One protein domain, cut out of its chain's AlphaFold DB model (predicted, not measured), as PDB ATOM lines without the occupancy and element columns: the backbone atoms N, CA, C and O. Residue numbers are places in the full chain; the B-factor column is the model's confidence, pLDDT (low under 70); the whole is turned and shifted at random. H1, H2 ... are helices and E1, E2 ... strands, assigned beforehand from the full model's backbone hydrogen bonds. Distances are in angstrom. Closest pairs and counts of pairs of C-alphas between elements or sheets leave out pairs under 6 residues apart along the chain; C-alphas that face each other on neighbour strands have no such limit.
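This is residues 308 to 454 of the 557 residues of the protein "Tripartite motif-containing protein 44" of Anabarilius grahami (UniProt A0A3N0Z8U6). A small sheet of three short strands, with H2 over one face, packs on a very long helix, H4, near the middle of its length. H3 folds back beside H4's first part as a helical hairpin, while residues 423 to 454 of H4 stick out free. The printed part has 147 residues, with four named helices and three named strands in the order E1, E2, H1, E3, H2, H3, H4; the sheet, E2 - E1 - E3, is antiparallel and the class is mostly helix. The whole is extended, with a radius of gyration of the C-alphas of 27.8 A, spanning 108 by 33 by 23 A.

Inner strand E1, residues 320 to 322, and E2, residues 327 to 329, form a hairpin, with N 329 and O 320 within hydrogen-bond range at 2.8 A. E3, residues 344 to 346, is E1's other antiparallel neighbour, with N 321 and O 345 at 2.9 A. H1, residues 331 to 335, only grazes the sheet; E2, H1 and E3 make a split strand-helix-strand unit, E1 between its strands, with a right-handed crossover. H2, residues 347 to 355, runs along the strands at a height over the sheet of 9.6 A. H4, residues 384 to 454, touches H2 with residues 412 to 419 alone, closest at the C-alphas of Leu 347 and Phe 419, 5.5 A. H3, residues 362 to 378, touches H4 at a shallow tilt of 7 degrees, opposite ways; the closest C-alphas, of Ile 373 and Val 391, are 6.4 A apart. H2 and H4 on one face of the sheet make two layers, helices and sheet. In H1, H2, H3 and H4 every O i to N i+4 pair is within hydrogen-bond range.

E1 begins at C-alpha 320 (-4.263, -151.015, 4.661). H2 measures 12.1 A, H3 24.5 A and H4 102.8 A, ending at C-alpha 454 (-51.719, -141.667, 33.003).

The farthest C-alphas, of Pro 380 and Gln 454, are 107.9 A apart. The printed part has no cut and no long link; residue 308 alone is under 70 in pLDDT.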
ATOM      1  N   ARG A 308     -11.010-138.805   0.348       69.06
ATOM      2  CA  ARG A 308      -9.675-138.985  -0.230       69.06
ATOM      3  C   ARG A 308      -9.061-140.370   0.017       69.06
ATOM      4  O   ARG A 308      -8.252-140.793  -0.806       69.06
ATOM      5  N   LEU A 309      -9.436-141.057   1.099       77.88
ATOM      6  CA  LEU A 309      -8.938-142.384   1.487       77.88
ATOM      7  C   LEU A 309      -9.750-143.534   0.885       77.88
ATOM      8  O   LEU A 309      -9.377-144.690   1.058       77.88
ATOM      9  N   LYS A 310     -10.851-143.257   0.179       84.69
ATOM     10  CA  LYS A 310     -11.630-144.311  -0.472       84.69
ATOM     11  C   LYS A 310     -10.870-144.882  -1.666       84.69
ATOM     12  O   LYS A 310     -10.338-144.158  -2.514       84.69
ATOM     13  N   CYS A 311     -10.827-146.206  -1.739       86.69
ATOM     14  CA  CYS A 311     -10.304-146.924  -2.886       86.69
ATOM     15  C   CYS A 311     -11.187-146.642  -4.104       86.69
ATOM     16  O   CYS A 311     -12.381-146.914  -4.084       86.69
ATOM     17  N   LYS A 312     -10.591-146.153  -5.193       85.31
ATOM     18  CA  LYS A 312     -11.330-145.806  -6.418       85.31
ATOM     19  C   LYS A 312     -11.914-147.008  -7.162       85.31
ATOM     20  O   LYS A 312     -12.802-146.829  -7.982       85.31
ATOM     21  N   GLU A 313     -11.378-148.201  -6.925       88.00
ATOM     22  CA  GLU A 313     -11.792-149.426  -7.624       88.00
ATOM     23  C   GLU A 313     -12.940-150.135  -6.906       88.00
ATOM     24  O   GLU A 313     -13.816-150.696  -7.555       88.00
ATOM     25  N   HIS A 314     -12.961-150.075  -5.573       89.44
ATOM     26  CA  HIS A 314     -13.907-150.833  -4.749       89.44
ATOM     27  C   HIS A 314     -14.850-149.950  -3.923       89.44
ATOM     28  O   HIS A 314     -15.727-150.473  -3.240       89.44
ATOM     29  N   ASP A 315     -14.633-148.633  -3.924       87.94
ATOM     30  CA  ASP A 315     -15.335-147.644  -3.089       87.94
ATOM     31  C   ASP A 315     -15.347-148.000  -1.587       87.94
ATOM     32  O   ASP A 315     -16.253-147.661  -0.834       87.94
ATOM     33  N   GLN A 316     -14.314-148.726  -1.150       88.19
ATOM     34  CA  GLN A 316     -14.097-149.121   0.241       88.19
ATOM     35  C   GLN A 316     -13.009-148.265   0.880       88.19
ATOM     36  O   GLN A 316     -12.099-147.786   0.199       88.19
ATOM     37  N   GLU A 317     -13.063-148.122   2.199       87.94
ATOM     38  CA  GLU A 317     -12.064-147.384   2.966       87.94
ATOM     39  C   GLU A 317     -10.652-147.962   2.781       87.94
ATOM     40  O   GLU A 317     -10.415-149.171   2.889       87.94
ATOM     41  N   GLY A 318      -9.696-147.083   2.486       90.19
ATOM     42  CA  GLY A 318      -8.276-147.396   2.410       90.19
ATOM     43  C   GLY A 318      -7.669-147.500   3.803       90.19
ATOM     44  O   GLY A 318      -7.130-146.527   4.322       90.19
ATOM     45  N   SER A 319      -7.777-148.679   4.408       89.88
ATOM     46  CA  SER A 319      -7.327-148.957   5.778       89.88
ATOM     47  C   SER A 319      -6.001-149.720   5.866       89.88
ATOM     48  O   SER A 319      -5.463-149.897   6.961       89.88
ATOM     49  N   LEU A 320      -5.457-150.174   4.734       93.19
ATOM     50  CA  LEU A 320      -4.263-151.015   4.661       93.19
ATOM     51  C   LEU A 320      -3.188-150.374   3.783       93.19
ATOM     52  O   LEU A 320      -3.461-149.480   2.986       93.19
ATOM     53  N   TYR A 321      -1.954-150.851   3.907       95.38
ATOM     54  CA  TYR A 321      -0.823-150.386   3.115       95.38
ATOM     55  C   TYR A 321      -0.080-151.553   2.472       95.38
ATOM     56  O   TYR A 321       0.324-152.490   3.158       95.38
ATOM     57  N   CYS A 322       0.149-151.465   1.164       95.62
ATOM     58  CA  CYS A 322       0.997-152.403   0.442       95.62
ATOM     59  C   CYS A 322       2.450-151.919   0.454       95.62
ATOM     60  O   CYS A 322       2.746-150.842  -0.069       95.62
ATOM     61  N   LYS A 323       3.378-152.717   0.999       94.88
ATOM     62  CA  LYS A 323       4.811-152.376   0.986       94.88
ATOM     63  C   LYS A 323       5.434-152.432  -0.403       94.88
ATOM     64  O   LYS A 323       6.334-151.639  -0.669       94.88
ATOM     65  N   HIS A 324       4.979-153.348  -1.258       94.50
ATOM     66  CA  HIS A 324       5.535-153.527  -2.599       94.50
ATOM     67  C   HIS A 324       5.221-152.317  -3.487       94.50
ATOM     68  O   HIS A 324       6.127-151.633  -3.950       94.50
ATOM     69  N   ASP A 325       3.937-151.976  -3.600       91.88
ATOM     70  CA  ASP A 325       3.460-150.848  -4.415       91.88
ATOM     71  C   ASP A 325       3.549-149.495  -3.704       91.88
ATOM     72  O   ASP A 325       3.185-148.465  -4.269       91.88
ATOM     73  N   GLN A 326       3.972-149.503  -2.439       92.25
ATOM     74  CA  GLN A 326       4.084-148.339  -1.566       92.25
ATOM     75  C   GLN A 326       2.838-147.438  -1.567       92.25
ATOM     76  O   GLN A 326       2.936-146.214  -1.661       92.25
ATOM     77  N   ARG A 327       1.645-148.036  -1.452       90.62
ATOM     78  CA  ARG A 327       0.367-147.308  -1.529       90.62
ATOM     79  C   ARG A 327      -0.662-147.785  -0.510       90.62
ATOM     80  O   ARG A 327      -0.668-148.949  -0.109       90.62
ATOM     81  N   ILE A 328      -1.549-146.870  -0.127       91.00
ATOM     82  CA  ILE A 328      -2.737-147.171   0.680       91.00
ATOM     83  C   ILE A 328      -3.743-147.928  -0.191       91.00
ATOM     84  O   ILE A 328      -4.012-147.532  -1.327       91.00
ATOM     85  N   ILE A 329      -4.294-149.014   0.341       92.31
ATOM     86  CA  ILE A 329      -5.248-149.899  -0.330       92.31
ATOM     87  C   ILE A 329      -6.417-150.232   0.605       92.31
ATOM     88  O   ILE A 329      -6.312-150.103   1.826       92.31
ATOM     89  N   CYS A 330      -7.542-150.676   0.042       92.81
ATOM     90  CA  CYS A 330      -8.645-151.222   0.834       92.81
ATOM     91  C   CYS A 330      -8.484-152.733   1.065       92.81
ATOM     92  O   CYS A 330      -7.644-153.398   0.455       92.81
ATOM     93  N   VAL A 331      -9.348-153.301   1.906       92.56
ATOM     94  CA  VAL A 331      -9.364-154.745   2.195       92.56
ATOM     95  C   VAL A 331      -9.628-155.581   0.938       92.56
ATOM     96  O   VAL A 331      -9.017-156.631   0.756       92.56
ATOM     97  N   VAL A 332     -10.482-155.111   0.023       94.38
ATOM     98  CA  VAL A 332     -10.797-155.848  -1.214       94.38
ATOM     99  C   VAL A 332      -9.572-155.935  -2.130       94.38
ATOM    100  O   VAL A 332      -9.246-157.019  -2.609       94.38
ATOM    101  N   CYS A 333      -8.824-154.835  -2.279       94.31
ATOM    102  CA  CYS A 333      -7.539-154.810  -2.982       94.31
ATOM    103  C   CYS A 333      -6.548-155.850  -2.429       94.31
ATOM    104  O   CYS A 333      -5.880-156.519  -3.213       94.31
ATOM    105  N   ALA A 334      -6.470-155.996  -1.103       93.44
ATOM    106  CA  ALA A 334      -5.564-156.939  -0.445       93.44
ATOM    107  C   ALA A 334      -6.015-158.402  -0.580       93.44
ATOM    108  O   ALA A 334      -5.191-159.294  -0.727       93.44
ATOM    109  N   VAL A 335      -7.324-158.670  -0.517       92.62
ATOM    110  CA  VAL A 335      -7.847-160.044  -0.420       92.62
ATOM    111  C   VAL A 335      -8.297-160.604  -1.762       92.62
ATOM    112  O   VAL A 335      -8.411-161.817  -1.890       92.62
ATOM    113  N   GLN A 336      -8.600-159.778  -2.762       88.81
ATOM    114  CA  GLN A 336      -9.134-160.211  -4.065       88.81
ATOM    115  C   GLN A 336      -8.542-159.446  -5.258       88.81
ATOM    116  O   GLN A 336      -8.731-159.883  -6.388       88.81
ATOM    117  N   GLY A 337      -7.833-158.340  -5.019       87.50
ATOM    118  CA  GLY A 337      -7.228-157.518  -6.065       87.50
ATOM    119  C   GLY A 337      -5.761-157.847  -6.358       87.50
ATOM    120  O   GLY A 337      -5.233-158.887  -5.959       87.50
ATOM    121  N   GLU A 338      -5.095-156.906  -7.027       89.44
ATOM    122  CA  GLU A 338      -3.705-157.006  -7.509       89.44
ATOM    123  C   GLU A 338      -2.649-157.113  -6.394       89.44
ATOM    124  O   GLU A 338      -1.485-157.372  -6.675       89.44
ATOM    125  N   HIS A 339      -3.033-156.942  -5.124       93.00
ATOM    126  CA  HIS A 339      -2.108-156.941  -3.985       93.00
ATOM    127  C   HIS A 339      -2.148-158.222  -3.146       93.00
ATOM    128  O   HIS A 339      -1.577-158.248  -2.057       93.00
ATOM    129  N   ARG A 340      -2.817-159.278  -3.626       91.94
ATOM    130  CA  ARG A 340      -2.999-160.551  -2.900       91.94
ATOM    131  C   ARG A 340      -1.711-161.190  -2.391       91.94
ATOM    132  O   ARG A 340      -1.730-161.846  -1.353       91.94
ATOM    133  N   GLU A 341      -0.628-161.036  -3.142       94.38
ATOM    134  CA  GLU A 341       0.662-161.679  -2.871       94.38
ATOM    135  C   GLU A 341       1.688-160.707  -2.273       94.38
ATOM    136  O   GLU A 341       2.820-161.091  -1.983       94.38
ATOM    137  N   HIS A 342       1.312-159.441  -2.078       97.19
ATOM    138  CA  HIS A 342       2.216-158.428  -1.549       97.19
ATOM    139  C   HIS A 342       2.188-158.396  -0.022       97.19
ATOM    140  O   HIS A 342       1.204-158.753   0.623       97.19
ATOM    141  N   GLU A 343       3.284-157.931   0.579       96.75
ATOM    142  CA  GLU A 343       3.337-157.732   2.024       96.75
ATOM    143  C   GLU A 343       2.452-156.539   2.419       96.75
ATOM    144  O   GLU A 343       2.758-155.381   2.101       96.75
ATOM    145  N   ILE A 344       1.346-156.836   3.108       97.06
ATOM    146  CA  ILE A 344       0.359-155.856   3.565       97.06
ATOM    147  C   ILE A 344       0.530-155.603   5.062       97.06
ATOM    148  O   ILE A 344       0.622-156.539   5.852       97.06
ATOM    149  N   ILE A 345       0.542-154.331   5.449       96.12
ATOM    150  CA  ILE A 345       0.650-153.879   6.842       96.12
ATOM    151  C   ILE A 345      -0.416-152.823   7.149       96.12
ATOM    152  O   ILE A 345      -1.051-152.271   6.245       96.12
ATOM    153  N   THR A 346      -0.617-152.514   8.429       94.62
ATOM    154  CA  THR A 346      -1.520-151.433   8.851       94.62
ATOM    155  C   THR A 346      -0.938-150.052   8.523       94.62
ATOM    156  O   THR A 346       0.277-149.877   8.407       94.62
ATOM    157  N   LEU A 347      -1.789-149.022   8.433       93.69
ATOM    158  CA  LEU A 347      -1.349-147.637   8.172       93.69
ATOM    159  C   LEU A 347      -0.351-147.118   9.217       93.69
ATOM    160  O   LEU A 347       0.595-146.398   8.889       93.69
ATOM    161  N   ARG A 348      -0.533-147.504  10.486       94.12
ATOM    162  CA  ARG A 348       0.371-147.114  11.572       94.12
ATOM    163  C   ARG A 348       1.748-147.755  11.424       94.12
ATOM    164  O   ARG A 348       2.754-147.065  11.586       94.12
ATOM    165  N   GLU A 349       1.801-149.043  11.104       96.50
ATOM    166  CA  GLU A 349       3.062-149.734  10.818       96.50
ATOM    167  C   GLU A 349       3.747-149.138   9.588       96.50
ATOM    168  O   GLU A 349       4.956-148.922   9.611       96.50
ATOM    169  N   ALA A 350       2.980-148.793   8.549       96.19
ATOM    170  CA  ALA A 350       3.504-148.178   7.336       96.19
ATOM    171  C   ALA A 350       4.148-146.818   7.608       96.19
ATOM    172  O   ALA A 350       5.258-146.564   7.136       96.19
ATOM    173  N   TYR A 351       3.506-145.972   8.419       95.44
ATOM    174  CA  TYR A 351       4.084-144.700   8.850       95.44
ATOM    175  C   TYR A 351       5.414-144.905   9.587       95.44
ATOM    176  O   TYR A 351       6.393-144.222   9.292       95.44
ATOM    177  N   LEU A 352       5.476-145.855  10.526       95.69
ATOM    178  CA  LEU A 352       6.702-146.135  11.280       95.69
ATOM    179  C   LEU A 352       7.814-146.688  10.383       95.69
ATOM    180  O   LEU A 352       8.949-146.229  10.478       95.69
ATOM    181  N   TRP A 353       7.475-147.608   9.482       94.69
ATOM    182  CA  TRP A 353       8.400-148.183   8.508       94.69
ATOM    183  C   TRP A 353       8.940-147.142   7.519       94.69
ATOM    184  O   TRP A 353      10.130-147.135   7.207       94.69
ATOM    185  N   GLN A 354       8.095-146.227   7.038       93.50
ATOM    186  CA  GLN A 354       8.536-145.153   6.148       93.50
ATOM    187  C   GLN A 354       9.364-144.105   6.901       93.50
ATOM    188  O   GLN A 354      10.332-143.581   6.356       93.50
ATOM    189  N   LYS A 355       9.025-143.825   8.167       93.56
ATOM    190  CA  LYS A 355       9.776-142.909   9.034       93.56
ATOM    191  C   LYS A 355      11.152-143.453   9.422       93.56
ATOM    192  O   LYS A 355      12.059-142.657   9.636       93.56
ATOM    193  N   SER A 356      11.316-144.773   9.532       94.56
ATOM    194  CA  SER A 356      12.611-145.381   9.856       94.56
ATOM    195  C   SER A 356      13.609-145.347   8.698       94.56
ATOM    196  O   SER A 356      14.779-145.646   8.912       94.56
ATOM    197  N   LYS A 357      13.172-145.016   7.477       91.25
ATOM    198  CA  LYS A 357      14.079-144.810   6.344       91.25
ATOM    199  C   LYS A 357      14.745-143.442   6.458       91.25
ATOM    200  O   LYS A 357      14.072-142.446   6.728       91.25
ATOM    201  N   GLU A 358      16.048-143.400   6.207       90.94
ATOM    202  CA  GLU A 358      16.799-142.148   6.124       90.94
ATOM    203  C   GLU A 358      16.302-141.310   4.936       90.94
ATOM    204  O   GLU A 358      16.028-141.836   3.853       90.94
ATOM    205  N   GLY A 359      16.121-140.009   5.171       91.25
ATOM    206  CA  GLY A 359      15.814-139.050   4.115       91.25
ATOM    207  C   GLY A 359      17.067-138.666   3.336       91.25
ATOM    208  O   GLY A 359      18.189-138.907   3.775       91.25
ATOM    209  N   ILE A 360      16.873-138.048   2.178       93.31
ATOM    210  CA  ILE A 360      17.967-137.483   1.397       93.31
ATOM    211  C   ILE A 360      18.343-136.132   2.008       93.31
ATOM    212  O   ILE A 360      17.530-135.206   2.016       93.31
ATOM    213  N   ASP A 361      19.587-135.987   2.467       95.44
ATOM    214  CA  ASP A 361      20.131-134.673   2.806       95.44
ATOM    215  C   ASP A 361      20.414-133.891   1.515       95.44
ATOM    216  O   ASP A 361      21.457-134.018   0.872       95.44
ATOM    217  N   LEU A 362      19.435-133.090   1.100       93.44
ATOM    218  CA  LEU A 362      19.543-132.272  -0.104       93.44
ATOM    219  C   LEU A 362      20.670-131.240  -0.004       93.44
ATOM    220  O   LEU A 362      21.225-130.871  -1.039       93.44
ATOM    221  N   LEU A 363      21.022-130.775   1.198       94.31
ATOM    222  CA  LEU A 363      22.089-129.798   1.386       94.31
ATOM    223  C   LEU A 363      23.447-130.447   1.123       94.31
ATOM    224  O   LEU A 363      24.223-129.930   0.316       94.31
ATOM    225  N   GLU A 364      23.697-131.606   1.736       94.56
ATOM    226  CA  GLU A 364      24.917-132.385   1.512       94.56
ATOM    227  C   GLU A 364      25.050-132.778   0.034       94.56
ATOM    228  O   GLU A 364      26.079-132.520  -0.592       94.56
ATOM    229  N   ARG A 365      23.974-133.285  -0.581       95.00
ATOM    230  CA  ARG A 365      23.973-133.646  -2.009       95.00
ATOM    231  C   ARG A 365      24.210-132.454  -2.929       95.00
ATOM    232  O   ARG A 365      24.934-132.579  -3.916       95.00
ATOM    233  N   THR A 366      23.644-131.291  -2.609       94.19
ATOM    234  CA  THR A 366      23.898-130.055  -3.368       94.19
ATOM    235  C   THR A 366      25.367-129.653  -3.272       94.19
ATOM    236  O   THR A 366      25.966-129.255  -4.273       94.19
ATOM    237  N   HIS A 367      25.967-129.785  -2.087       95.19
ATOM    238  CA  HIS A 367      27.383-129.503  -1.884       95.19
ATOM    239  C   HIS A 367      28.275-130.472  -2.674       95.19
ATOM    240  O   HIS A 367      29.138-130.024  -3.425       95.19
ATOM    241  N   GLU A 368      28.028-131.783  -2.592       95.81
ATOM    242  CA  GLU A 368      28.756-132.796  -3.371       95.81
ATOM    243  C   GLU A 368      28.709-132.516  -4.879       95.81
ATOM    244  O   GLU A 368      29.721-132.621  -5.573       95.81
ATOM    245  N   ILE A 369      27.533-132.157  -5.398       93.12
ATOM    246  CA  ILE A 369      27.349-131.816  -6.810       93.12
ATOM    247  C   ILE A 369      28.133-130.548  -7.175       93.12
ATOM    248  O   ILE A 369      28.797-130.514  -8.211       93.12
ATOM    249  N   SER A 370      28.110-129.529  -6.316       93.44
ATOM    250  CA  SER A 370      28.892-128.303  -6.503       93.44
ATOM    251  C   SER A 370      30.392-128.596  -6.594       93.44
ATOM    252  O   SER A 370      31.053-128.146  -7.530       93.44
ATOM    253  N   GLU A 371      30.928-129.421  -5.692       94.19
ATOM    254  CA  GLU A 371      32.339-129.823  -5.715       94.19
ATOM    255  C   GLU A 371      32.687-130.638  -6.968       94.19
ATOM    256  O   GLU A 371      33.710-130.389  -7.610       94.19
ATOM    257  N   LYS A 372      31.801-131.547  -7.395       92.94
ATOM    258  CA  LYS A 372      31.950-132.293  -8.655       92.94
ATOM    259  C   LYS A 372      31.993-131.375  -9.874       92.94
ATOM    260  O   LYS A 372      32.766-131.644 -10.794       92.94
ATOM    261  N   ILE A 373      31.179-130.320  -9.899       92.50
ATOM    262  CA  ILE A 373      31.188-129.311 -10.967       92.50
ATOM    263  C   ILE A 373      32.493-128.517 -10.927       92.50
ATOM    264  O   ILE A 373      33.158-128.410 -11.953       92.50
ATOM    265  N   LYS A 374      32.909-128.019  -9.757       92.25
ATOM    266  CA  LYS A 374      34.162-127.257  -9.597       92.25
ATOM    267  C   LYS A 374      35.388-128.063 -10.023       92.25
ATOM    268  O   LYS A 374      36.239-127.543 -10.738       92.25
ATOM    269  N   ALA A 375      35.464-129.335  -9.632       90.62
ATOM    270  CA  ALA A 375      36.566-130.214 -10.010       90.62
ATOM    271  C   ALA A 375      36.663-130.384 -11.536       90.62
ATOM    272  O   ALA A 375      37.757-130.332 -12.096       90.62
ATOM    273  N   LYS A 376      35.516-130.533 -12.213       89.00
ATOM    274  CA  LYS A 376      35.437-130.650 -13.678       89.00
ATOM    275  C   LYS A 376      35.661-129.320 -14.405       89.00
ATOM    276  O   LYS A 376      36.160-129.304 -15.520       89.00
ATOM    277  N   TRP A 377      35.325-128.203 -13.768       85.25
ATOM    278  CA  TRP A 377      35.549-126.864 -14.309       85.25
ATOM    279  C   TRP A 377      37.042-126.518 -14.410       85.25
ATOM    280  O   TRP A 377      37.457-125.794 -15.308       85.25
ATOM    281  N   ILE A 378      37.857-127.028 -13.483       85.44
ATOM    282  CA  ILE A 378      39.303-126.762 -13.421       85.44
ATOM    283  C   ILE A 378      40.096-127.714 -14.338       85.44
ATOM    284  O   ILE A 378      41.255-127.439 -14.652       85.44
ATOM    285  N   SER A 379      39.502-128.825 -14.792       80.25
ATOM    286  CA  SER A 379      40.208-129.791 -15.637       80.25
ATOM    287  C   SER A 379      40.420-129.255 -17.061       80.25
ATOM    288  O   SER A 379      39.437-128.941 -17.729       80.25
ATOM    289  N   PRO A 380      41.668-129.202 -17.562       75.88
ATOM    290  CA  PRO A 380      41.979-128.697 -18.903       75.88
ATOM    291  C   PRO A 380      41.597-129.661 -20.044       75.88
ATOM    292  O   PRO A 380      41.725-129.292 -21.208       75.88
ATOM    293  N   ASP A 381      41.125-130.868 -19.718       80.44
ATOM    294  CA  ASP A 381      40.837-131.943 -20.676       80.44
ATOM    295  C   ASP A 381      39.396-131.929 -21.223       80.44
ATOM    296  O   ASP A 381      39.068-132.772 -22.054       80.44
ATOM    297  N   MET A 382      38.529-131.010 -20.772       83.69
ATOM    298  CA  MET A 382      37.124-130.948 -21.211       83.69
ATOM    299  C   MET A 382      36.812-129.687 -22.020       83.69
ATOM    300  O   MET A 382      37.213-128.580 -21.654       83.69
ATOM    301  N   GLY A 383      36.051-129.853 -23.105       88.50
ATOM    302  CA  GLY A 383      35.514-128.737 -23.886       88.50
ATOM    303  C   GLY A 383      34.398-127.978 -23.155       88.50
ATOM    304  O   GLY A 383      33.790-128.485 -22.216       88.50
ATOM    305  N   VAL A 384      34.090-126.757 -23.610       87.50
ATOM    306  CA  VAL A 384      33.010-125.930 -23.028       87.50
ATOM    307  C   VAL A 384      31.642-126.606 -23.184       87.50
ATOM    308  O   VAL A 384      30.878-126.644 -22.223       87.50
ATOM    309  N   ASP A 385      31.372-127.195 -24.352       90.06
ATOM    310  CA  ASP A 385      30.106-127.886 -24.636       90.06
ATOM    311  C   ASP A 385      29.942-129.148 -23.767       90.06
ATOM    312  O   ASP A 385      28.880-129.394 -23.196       90.06
ATOM    313  N   GLU A 386      31.021-129.918 -23.594       91.19
ATOM    314  CA  GLU A 386      31.044-131.112 -22.735       91.19
ATOM    315  C   GLU A 386      30.856-130.752 -21.253       91.19
ATOM    316  O   GLU A 386      30.208-131.479 -20.497       91.19
ATOM    317  N   LEU A 387      31.399-129.610 -20.823       91.06
ATOM    318  CA  LEU A 387      31.219-129.099 -19.469       91.06
ATOM    319  C   LEU A 387      29.786-128.612 -19.227       91.06
ATOM    320  O   LEU A 387      29.234-128.882 -18.162       91.06
ATOM    321  N   GLU A 388      29.170-127.932 -20.197       91.69
ATOM    322  CA  GLU A 388      27.761-127.537 -20.121       91.69
ATOM    323  C   GLU A 388      26.849-128.766 -20.000       91.69
ATOM    324  O   GLU A 388      25.981-128.805 -19.123       91.69
ATOM    325  N   GLU A 389      27.072-129.796 -20.820       94.62
ATOM    326  CA  GLU A 389      26.311-131.043 -20.737       94.62
ATOM    327  C   GLU A 389      26.481-131.712 -19.365       94.62
ATOM    328  O   GLU A 389      25.494-132.076 -18.723       94.62
ATOM    329  N   TYR A 390      27.716-131.798 -18.864       94.12
ATOM    330  CA  TYR A 390      27.999-132.351 -17.541       94.12
ATOM    331  C   TYR A 390      27.288-131.581 -16.421       94.12
ATOM    332  O   TYR A 390      26.670-132.187 -15.543       94.12
ATOM    333  N   VAL A 391      27.342-130.248 -16.446       93.38
ATOM    334  CA  VAL A 391      26.673-129.392 -15.457       93.38
ATOM    335  C   VAL A 391      25.159-129.593 -15.504       93.38
ATOM    336  O   VAL A 391      24.536-129.763 -14.455       93.38
ATOM    337  N   ASN A 392      24.560-129.645 -16.694       94.25
ATOM    338  CA  ASN A 392      23.131-129.914 -16.848       94.25
ATOM    339  C   ASN A 392      22.743-131.292 -16.288       94.25
ATOM    340  O   ASN A 392      21.783-131.384 -15.523       94.25
ATOM    341  N   GLN A 393      23.535-132.336 -16.559       96.69
ATOM    342  CA  GLN A 393      23.327-133.668 -15.978       96.69
ATOM    343  C   GLN A 393      23.404-133.647 -14.442       96.69
ATOM    344  O   GLN A 393      22.594-134.288 -13.769       96.69
ATOM    345  N   GLN A 394      24.338-132.883 -13.865       96.44
ATOM    346  CA  GLN A 394      24.433-132.719 -12.413       96.44
ATOM    347  C   GLN A 394      23.190-132.027 -11.818       96.44
ATOM    348  O   GLN A 394      22.699-132.432 -10.762       96.44
ATOM    349  N   PHE A 395      22.647-131.009 -12.492       94.00
ATOM    350  CA  PHE A 395      21.404-130.359 -12.068       94.00
ATOM    351  C   PHE A 395      20.178-131.266 -12.222       94.00
ATOM    352  O   PHE A 395      19.285-131.229 -11.372       94.00
ATOM    353  N   ASP A 396      20.119-132.091 -13.266       96.25
ATOM    354  CA  ASP A 396      19.043-133.068 -13.439       96.25
ATOM    355  C   ASP A 396      19.047-134.129 -12.333       96.25
ATOM    356  O   ASP A 396      17.980-134.475 -11.812       96.25
ATOM    357  N   GLU A 397      20.228-134.569 -11.893       95.38
ATOM    358  CA  GLU A 397      20.357-135.456 -10.736       95.38
ATOM    359  C   GLU A 397      19.885-134.777  -9.444       95.38
ATOM    360  O   GLU A 397      19.104-135.361  -8.690       95.38
ATOM    361  N   LEU A 398      20.254-133.511  -9.212       95.06
ATOM    362  CA  LEU A 398      19.747-132.761  -8.061       95.06
ATOM    363  C   LEU A 398      18.214-132.652  -8.090       95.06
ATOM    364  O   LEU A 398      17.553-132.901  -7.083       95.06
ATOM    365  N   HIS A 399      17.622-132.340  -9.247       93.94
ATOM    366  CA  HIS A 399      16.167-132.302  -9.394       93.94
ATOM    367  C   HIS A 399      15.513-133.663  -9.121       93.94
ATOM    368  O   HIS A 399      14.420-133.712  -8.551       93.94
ATOM    369  N   ARG A 400      16.154-134.771  -9.521       96.56
ATOM    370  CA  ARG A 400      15.683-136.128  -9.217       96.56
ATOM    371  C   ARG A 400      15.661-136.375  -7.708       96.56
ATOM    372  O   ARG A 400      14.647-136.852  -7.201       96.56
ATOM    373  N   LEU A 401      16.730-136.010  -6.998       95.81
ATOM    374  CA  LEU A 401      16.836-136.156  -5.542       95.81
ATOM    375  C   LEU A 401      15.792-135.318  -4.795       95.81
ATOM    376  O   LEU A 401      15.128-135.833  -3.900       95.81
ATOM    377  N   VAL A 402      15.583-134.063  -5.211       95.81
ATOM    378  CA  VAL A 402      14.549-133.186  -4.631       95.81
ATOM    379  C   VAL A 402      13.161-133.810  -4.766       95.81
ATOM    380  O   VAL A 402      12.432-133.882  -3.781       95.81
ATOM    381  N   ARG A 403      12.804-134.318  -5.954       94.75
ATOM    382  CA  ARG A 403      11.495-134.958  -6.174       94.75
ATOM    383  C   ARG A 403      11.309-136.233  -5.352       94.75
ATOM    384  O   ARG A 403      10.203-136.497  -4.890       94.75
ATOM    385  N   LEU A 404      12.363-137.031  -5.180       93.75
ATOM    386  CA  LEU A 404      12.306-138.235  -4.345       93.75
ATOM    387  C   LEU A 404      12.055-137.888  -2.877       93.75
ATOM    388  O   LEU A 404      11.234-138.536  -2.227       93.75
ATOM    389  N   GLU A 405      12.728-136.858  -2.368       94.94
ATOM    390  CA  GLU A 405      12.558-136.422  -0.984       94.94
ATOM    391  C   GLU A 405      11.191-135.767  -0.756       94.94
ATOM    392  O   GLU A 405      10.516-136.069   0.228       94.94
ATOM    393  N   GLU A 406      10.726-134.953  -1.704       93.69
ATOM    394  CA  GLU A 406       9.367-134.407  -1.709       93.69
ATOM    395  C   GLU A 406       8.320-135.526  -1.661       93.69
ATOM    396  O   GLU A 406       7.445-135.522  -0.793       93.69
ATOM    397  N   TRP A 407       8.445-136.527  -2.539       92.31
ATOM    398  CA  TRP A 407       7.551-137.681  -2.556       92.31
ATOM    399  C   TRP A 407       7.563-138.422  -1.216       92.31
ATOM    400  O   TRP A 407       6.505-138.743  -0.675       92.31
ATOM    401  N   ARG A 408       8.747-138.645  -0.632       92.25
ATOM    402  CA  ARG A 408       8.901-139.327   0.660       92.25
ATOM    403  C   ARG A 408       8.178-138.580   1.782       92.25
ATOM    404  O   ARG A 408       7.480-139.214   2.577       92.25
ATOM    405  N   VAL A 409       8.344-137.258   1.856       92.19
ATOM    406  CA  VAL A 409       7.732-136.419   2.896       92.19
ATOM    407  C   VAL A 409       6.217-136.337   2.716       92.19
ATOM    408  O   VAL A 409       5.493-136.502   3.696       92.19
ATOM    409  N   LEU A 410       5.728-136.159   1.485       91.19
ATOM    410  CA  LEU A 410       4.291-136.160   1.191       91.19
ATOM    411  C   LEU A 410       3.645-137.497   1.555       91.19
ATOM    412  O   LEU A 410       2.637-137.522   2.256       91.19
ATOM    413  N   HIS A 411       4.274-138.607   1.172       91.31
ATOM    414  CA  HIS A 411       3.790-139.944   1.502       91.31
ATOM    415  C   HIS A 411       3.717-140.181   3.014       91.31
ATOM    416  O   HIS A 411       2.767-140.776   3.524       91.31
ATOM    417  N   LEU A 412       4.698-139.672   3.764       93.31
ATOM    418  CA  LEU A 412       4.697-139.748   5.223       93.31
ATOM    419  C   LEU A 412       3.544-138.940   5.843       93.31
ATOM    420  O   LEU A 412       2.946-139.385   6.827       93.31
ATOM    421  N   VAL A 413       3.229-137.771   5.278       91.75
ATOM    422  CA  VAL A 413       2.087-136.942   5.695       91.75
ATOM    423  C   VAL A 413       0.767-137.637   5.373       91.75
ATOM    424  O   VAL A 413      -0.073-137.735   6.264       91.75
ATOM    425  N   ASP A 414       0.608-138.187   4.168       88.19
ATOM    426  CA  ASP A 414      -0.603-138.910   3.767       88.19
ATOM    427  C   ASP A 414      -0.841-140.145   4.655       88.19
ATOM    428  O   ASP A 414      -1.959-140.367   5.115       88.19
ATOM    429  N   LEU A 415       0.207-140.911   4.988       91.06
ATOM    430  CA  LEU A 415       0.110-142.023   5.943       91.06
ATOM    431  C   LEU A 415      -0.286-141.548   7.346       91.06
ATOM    432  O   LEU A 415      -1.091-142.200   8.017       91.06
ATOM    433  N   LYS A 416       0.279-140.419   7.797       92.50
ATOM    434  CA  LYS A 416      -0.034-139.835   9.105       92.50
ATOM    435  C   LYS A 416      -1.487-139.381   9.189       92.50
ATOM    436  O   LYS A 416      -2.151-139.651  10.186       92.50
ATOM    437  N   GLU A 417      -1.964-138.708   8.153       88.88
ATOM    438  CA  GLU A 417      -3.360-138.311   8.034       88.88
ATOM    439  C   GLU A 417      -4.266-139.537   8.017       88.88
ATOM    440  O   GLU A 417      -5.163-139.626   8.846       88.88
ATOM    441  N   ALA A 418      -3.978-140.518   7.159       87.94
ATOM    442  CA  ALA A 418      -4.805-141.707   7.011       87.94
ATOM    443  C   ALA A 418      -5.008-142.450   8.339       87.94
ATOM    444  O   ALA A 418      -6.140-142.788   8.689       87.94
ATOM    445  N   PHE A 419      -3.938-142.665   9.118       88.06
ATOM    446  CA  PHE A 419      -4.081-143.363  10.398       88.06
ATOM    447  C   PHE A 419      -4.819-142.521  11.450       88.06
ATOM    448  O   PHE A 419      -5.589-143.078  12.232       88.06
ATOM    449  N   LEU A 420      -4.596-141.201  11.502       88.81
ATOM    450  CA  LEU A 420      -5.279-140.324  12.464       88.81
ATOM    451  C   LEU A 420      -6.760-140.175  12.123       88.81
ATOM    452  O   LEU A 420      -7.599-140.179  13.021       88.81
ATOM    453  N   THR A 421      -7.089-140.095  10.836       86.38
ATOM    454  CA  THR A 421      -8.465-140.100  10.344       86.38
ATOM    455  C   THR A 421      -9.172-141.395  10.714       86.38
ATOM    456  O   THR A 421     -10.275-141.337  11.250       86.38
ATOM    457  N   ALA A 422      -8.542-142.552  10.489       83.31
ATOM    458  CA  ALA A 422      -9.120-143.839  10.870       83.31
ATOM    459  C   ALA A 422      -9.385-143.916  12.386       83.31
ATOM    460  O   ALA A 422     -10.474-144.306  12.803       83.31
ATOM    461  N   GLN A 423      -8.438-143.457  13.214       86.56
ATOM    462  CA  GLN A 423      -8.612-143.399  14.670       86.56
ATOM    463  C   GLN A 423      -9.742-142.443  15.092       86.56
ATOM    464  O   GLN A 423     -10.503-142.742  16.010       86.56
ATOM    465  N   ALA A 424      -9.870-141.288  14.435       87.56
ATOM    466  CA  ALA A 424     -10.953-140.349  14.710       87.56
ATOM    467  C   ALA A 424     -12.323-140.945  14.346       87.56
ATOM    468  O   ALA A 424     -13.261-140.828  15.131       87.56
ATOM    469  N   ALA A 425     -12.430-141.621  13.198       85.25
ATOM    470  CA  ALA A 425     -13.656-142.291  12.767       85.25
ATOM    471  C   ALA A 425     -14.087-143.399  13.745       85.25
ATOM    472  O   ALA A 425     -15.270-143.503  14.080       85.25
ATOM    473  N   GLU A 426     -13.130-144.171  14.269       85.88
ATOM    474  CA  GLU A 426     -13.372-145.167  15.317       85.88
ATOM    475  C   GLU A 426     -13.948-144.514  16.584       85.88
ATOM    476  O   GLU A 426     -14.991-144.938  17.083       85.88
ATOM    477  N   LYS A 427     -13.337-143.422  17.065       90.75
ATOM    478  CA  LYS A 427     -13.823-142.698  18.251       90.75
ATOM    479  C   LYS A 427     -15.190-142.054  18.057       90.75
ATOM    480  O   LYS A 427     -16.005-142.079  18.974       90.75
ATOM    481  N   ILE A 428     -15.471-141.515  16.875       89.94
ATOM    482  CA  ILE A 428     -16.798-140.978  16.545       89.94
ATOM    483  C   ILE A 428     -17.847-142.094  16.568       89.94
ATOM    484  O   ILE A 428     -18.943-141.892  17.090       89.94
ATOM    485  N   SER A 429     -17.510-143.273  16.045       90.19
ATOM    486  CA  SER A 429     -18.404-144.434  16.055       90.19
ATOM    487  C   SER A 429     -18.679-144.914  17.485       90.19
ATOM    488  O   SER A 429     -19.833-145.133  17.843       90.19
ATOM    489  N   GLU A 430     -17.651-144.976  18.337       93.94
ATOM    490  CA  GLU A 430     -17.774-145.313  19.765       93.94
ATOM    491  C   GLU A 430     -18.687-144.321  20.511       93.94
ATOM    492  O   GLU A 430     -19.622-144.725  21.204       93.94
ATOM    493  N   ILE A 431     -18.480-143.015  20.311       94.94
ATOM    494  CA  ILE A 431     -19.334-141.965  20.890       94.94
ATOM    495  C   ILE A 431     -20.774-142.085  20.382       94.94
ATOM    496  O   ILE A 431     -21.711-141.906  21.161       94.94
ATOM    497  N   SER A 432     -20.966-142.395  19.099       95.19
ATOM    498  CA  SER A 432     -22.300-142.520  18.500       95.19
ATOM    499  C   SER A 432     -23.098-143.646  19.157       95.19
ATOM    500  O   SER A 432     -24.233-143.417  19.562       95.19
ATOM    501  N   VAL A 433     -22.473-144.808  19.377       96.69
ATOM    502  CA  VAL A 433     -23.091-145.944  20.081       96.69
ATOM    503  C   VAL A 433     -23.444-145.585  21.529       96.69
ATOM    504  O   VAL A 433     -24.539-145.883  22.001       96.69
ATOM    505  N   HIS A 434     -22.545-144.906  22.251       95.50
ATOM    506  CA  HIS A 434     -22.841-144.443  23.612       95.50
ATOM    507  C   HIS A 434     -23.996-143.438  23.658       95.50
ATOM    508  O   HIS A 434     -24.822-143.490  24.568       95.50
ATOM    509  N   THR A 435     -24.055-142.536  22.680       96.88
ATOM    510  CA  THR A 435     -25.114-141.527  22.574       96.88
ATOM    511  C   THR A 435     -26.466-142.177  22.291       96.88
ATOM    512  O   THR A 435     -27.448-141.819  22.930       96.88
ATOM    513  N   GLU A 436     -26.517-143.160  21.388       96.75
ATOM    514  CA  GLU A 436     -27.729-143.941  21.107       96.75
ATOM    515  C   GLU A 436     -28.233-144.667  22.349       96.75
ATOM    516  O   GLU A 436     -29.405-144.550  22.689       96.75
ATOM    517  N   LYS A 437     -27.338-145.316  23.098       97.50
ATOM    518  CA  LYS A 437     -27.715-145.981  24.347       97.50
ATOM    519  C   LYS A 437     -28.296-145.005  25.375       97.50
ATOM    520  O   LYS A 437     -29.283-145.315  26.029       97.50
ATOM    521  N   LEU A 438     -27.693-143.827  25.540       97.81
ATOM    522  CA  LEU A 438     -28.230-142.804  26.444       97.81
ATOM    523  C   LEU A 438     -29.598-142.287  25.980       97.81
ATOM    524  O   LEU A 438     -30.452-142.011  26.820       97.81
ATOM    525  N   GLN A 439     -29.806-142.174  24.668       96.19
ATOM    526  CA  GLN A 439     -31.093-141.795  24.093       96.19
ATOM    527  C   GLN A 439     -32.163-142.859  24.381       96.19
ATOM    528  O   GLN A 439     -33.239-142.505  24.847       96.19
ATOM    529  N   GLU A 440     -31.849-144.146  24.204       97.69
ATOM    530  CA  GLU A 440     -32.755-145.260  24.523       97.69
ATOM    531  C   GLU A 440     -33.153-145.281  26.008       97.69
ATOM    532  O   GLU A 440     -34.327-145.445  26.341       97.69
ATOM    533  N   GLU A 441     -32.196-145.069  26.916       97.75
ATOM    534  CA  GLU A 441     -32.465-144.982  28.359       97.75
ATOM    535  C   GLU A 441     -33.348-143.766  28.692       97.75
ATOM    536  O   GLU A 441     -34.287-143.874  29.484       97.75
ATOM    537  N   MET A 442     -33.097-142.609  28.067       97.56
ATOM    538  CA  MET A 442     -33.914-141.404  28.244       97.56
ATOM    539  C   MET A 442     -35.345-141.600  27.728       97.56
ATOM    540  O   MET A 442     -36.298-141.204  28.407       97.56
ATOM    541  N   ASP A 443     -35.511-142.236  26.570       97.06
ATOM    542  CA  ASP A 443     -36.819-142.550  25.994       97.06
ATOM    543  C   ASP A 443     -37.573-143.555  26.880       97.06
ATOM    544  O   ASP A 443     -38.758-143.367  27.161       97.06
ATOM    545  N   SER A 444     -36.877-144.562  27.424       97.81
ATOM    546  CA  SER A 444     -37.441-145.516  28.387       97.81
ATOM    547  C   SER A 444     -37.928-144.828  29.667       97.81
ATOM    548  O   SER A 444     -39.041-145.089  30.121       97.81
ATOM    549  N   ILE A 445     -37.128-143.929  30.251       96.81
ATOM    550  CA  ILE A 445     -37.528-143.165  31.446       96.81
ATOM    551  C   ILE A 445     -38.727-142.262  31.126       96.81
ATOM    552  O   ILE A 445     -39.666-142.178  31.917       96.81
ATOM    553  N   THR A 446     -38.729-141.610  29.961       95.81
ATOM    554  CA  THR A 446     -39.825-140.728  29.527       95.81
ATOM    555  C   THR A 446     -41.134-141.499  29.350       95.81
ATOM    556  O   THR A 446     -42.191-141.031  29.783       95.81
ATOM    557  N   GLN A 447     -41.069-142.703  28.775       95.88
ATOM    558  CA  GLN A 447     -42.221-143.596  28.658       95.88
ATOM    559  C   GLN A 447     -42.730-144.027  30.039       95.88
ATOM    560  O   GLN A 447     -43.921-143.911  30.309       95.88
ATOM    561  N   GLN A 448     -41.834-144.443  30.942       95.19
ATOM    562  CA  GLN A 448     -42.201-144.840  32.307       95.19
ATOM    563  C   GLN A 448     -42.879-143.709  33.092       95.19
ATOM    564  O   GLN A 448     -43.841-143.961  33.813       95.19
ATOM    565  N   LEU A 449     -42.401-142.468  32.957       93.81
ATOM    566  CA  LEU A 449     -43.034-141.300  33.582       93.81
ATOM    567  C   LEU A 449     -44.424-141.026  32.993       93.81
ATOM    568  O   LEU A 449     -45.358-140.762  33.745       93.81
ATOM    569  N   SER A 450     -44.576-141.148  31.673       92.62
ATOM    570  CA  SER A 450     -45.867-140.958  30.994       92.62
ATOM    571  C   SER A 450     -46.903-142.003  31.426       92.62
ATOM    572  O   SER A 450     -48.062-141.665  31.661       92.62
ATOM    573  N   ASP A 451     -46.483-143.262  31.578       91.56
ATOM    574  CA  ASP A 451     -47.346-144.348  32.050       91.56
ATOM    575  C   ASP A 451     -47.814-144.101  33.500       91.56
ATOM    576  O   ASP A 451     -48.983-144.318  33.821       91.56
ATOM    577  N   LEU A 452     -46.925-143.604  34.373       90.56
ATOM    578  CA  LEU A 452     -47.261-143.247  35.758       90.56
ATOM    579  C   LEU A 452     -48.247-142.068  35.837       90.56
ATOM    580  O   LEU A 452     -49.217-142.153  36.592       90.56
ATOM    581  N   ASP A 453     -48.044-141.017  35.039       87.62
ATOM    582  CA  ASP A 453     -48.945-139.855  34.981       87.62
ATOM    583  C   ASP A 453     -50.352-140.249  34.488       87.62
ATOM    584  O   ASP A 453     -51.363-139.768  35.010       87.62
ATOM    585  N   GLN A 454     -50.441-141.160  33.512       83.00
ATOM    586  CA  GLN A 454     -51.719-141.667  33.003       83.00
ATOM    587  C   GLN A 454     -52.473-142.474  34.075       83.00
ATOM    588  O   GLN A 454     -53.681-142.305  34.246       83.00
TER     589      GLN A 454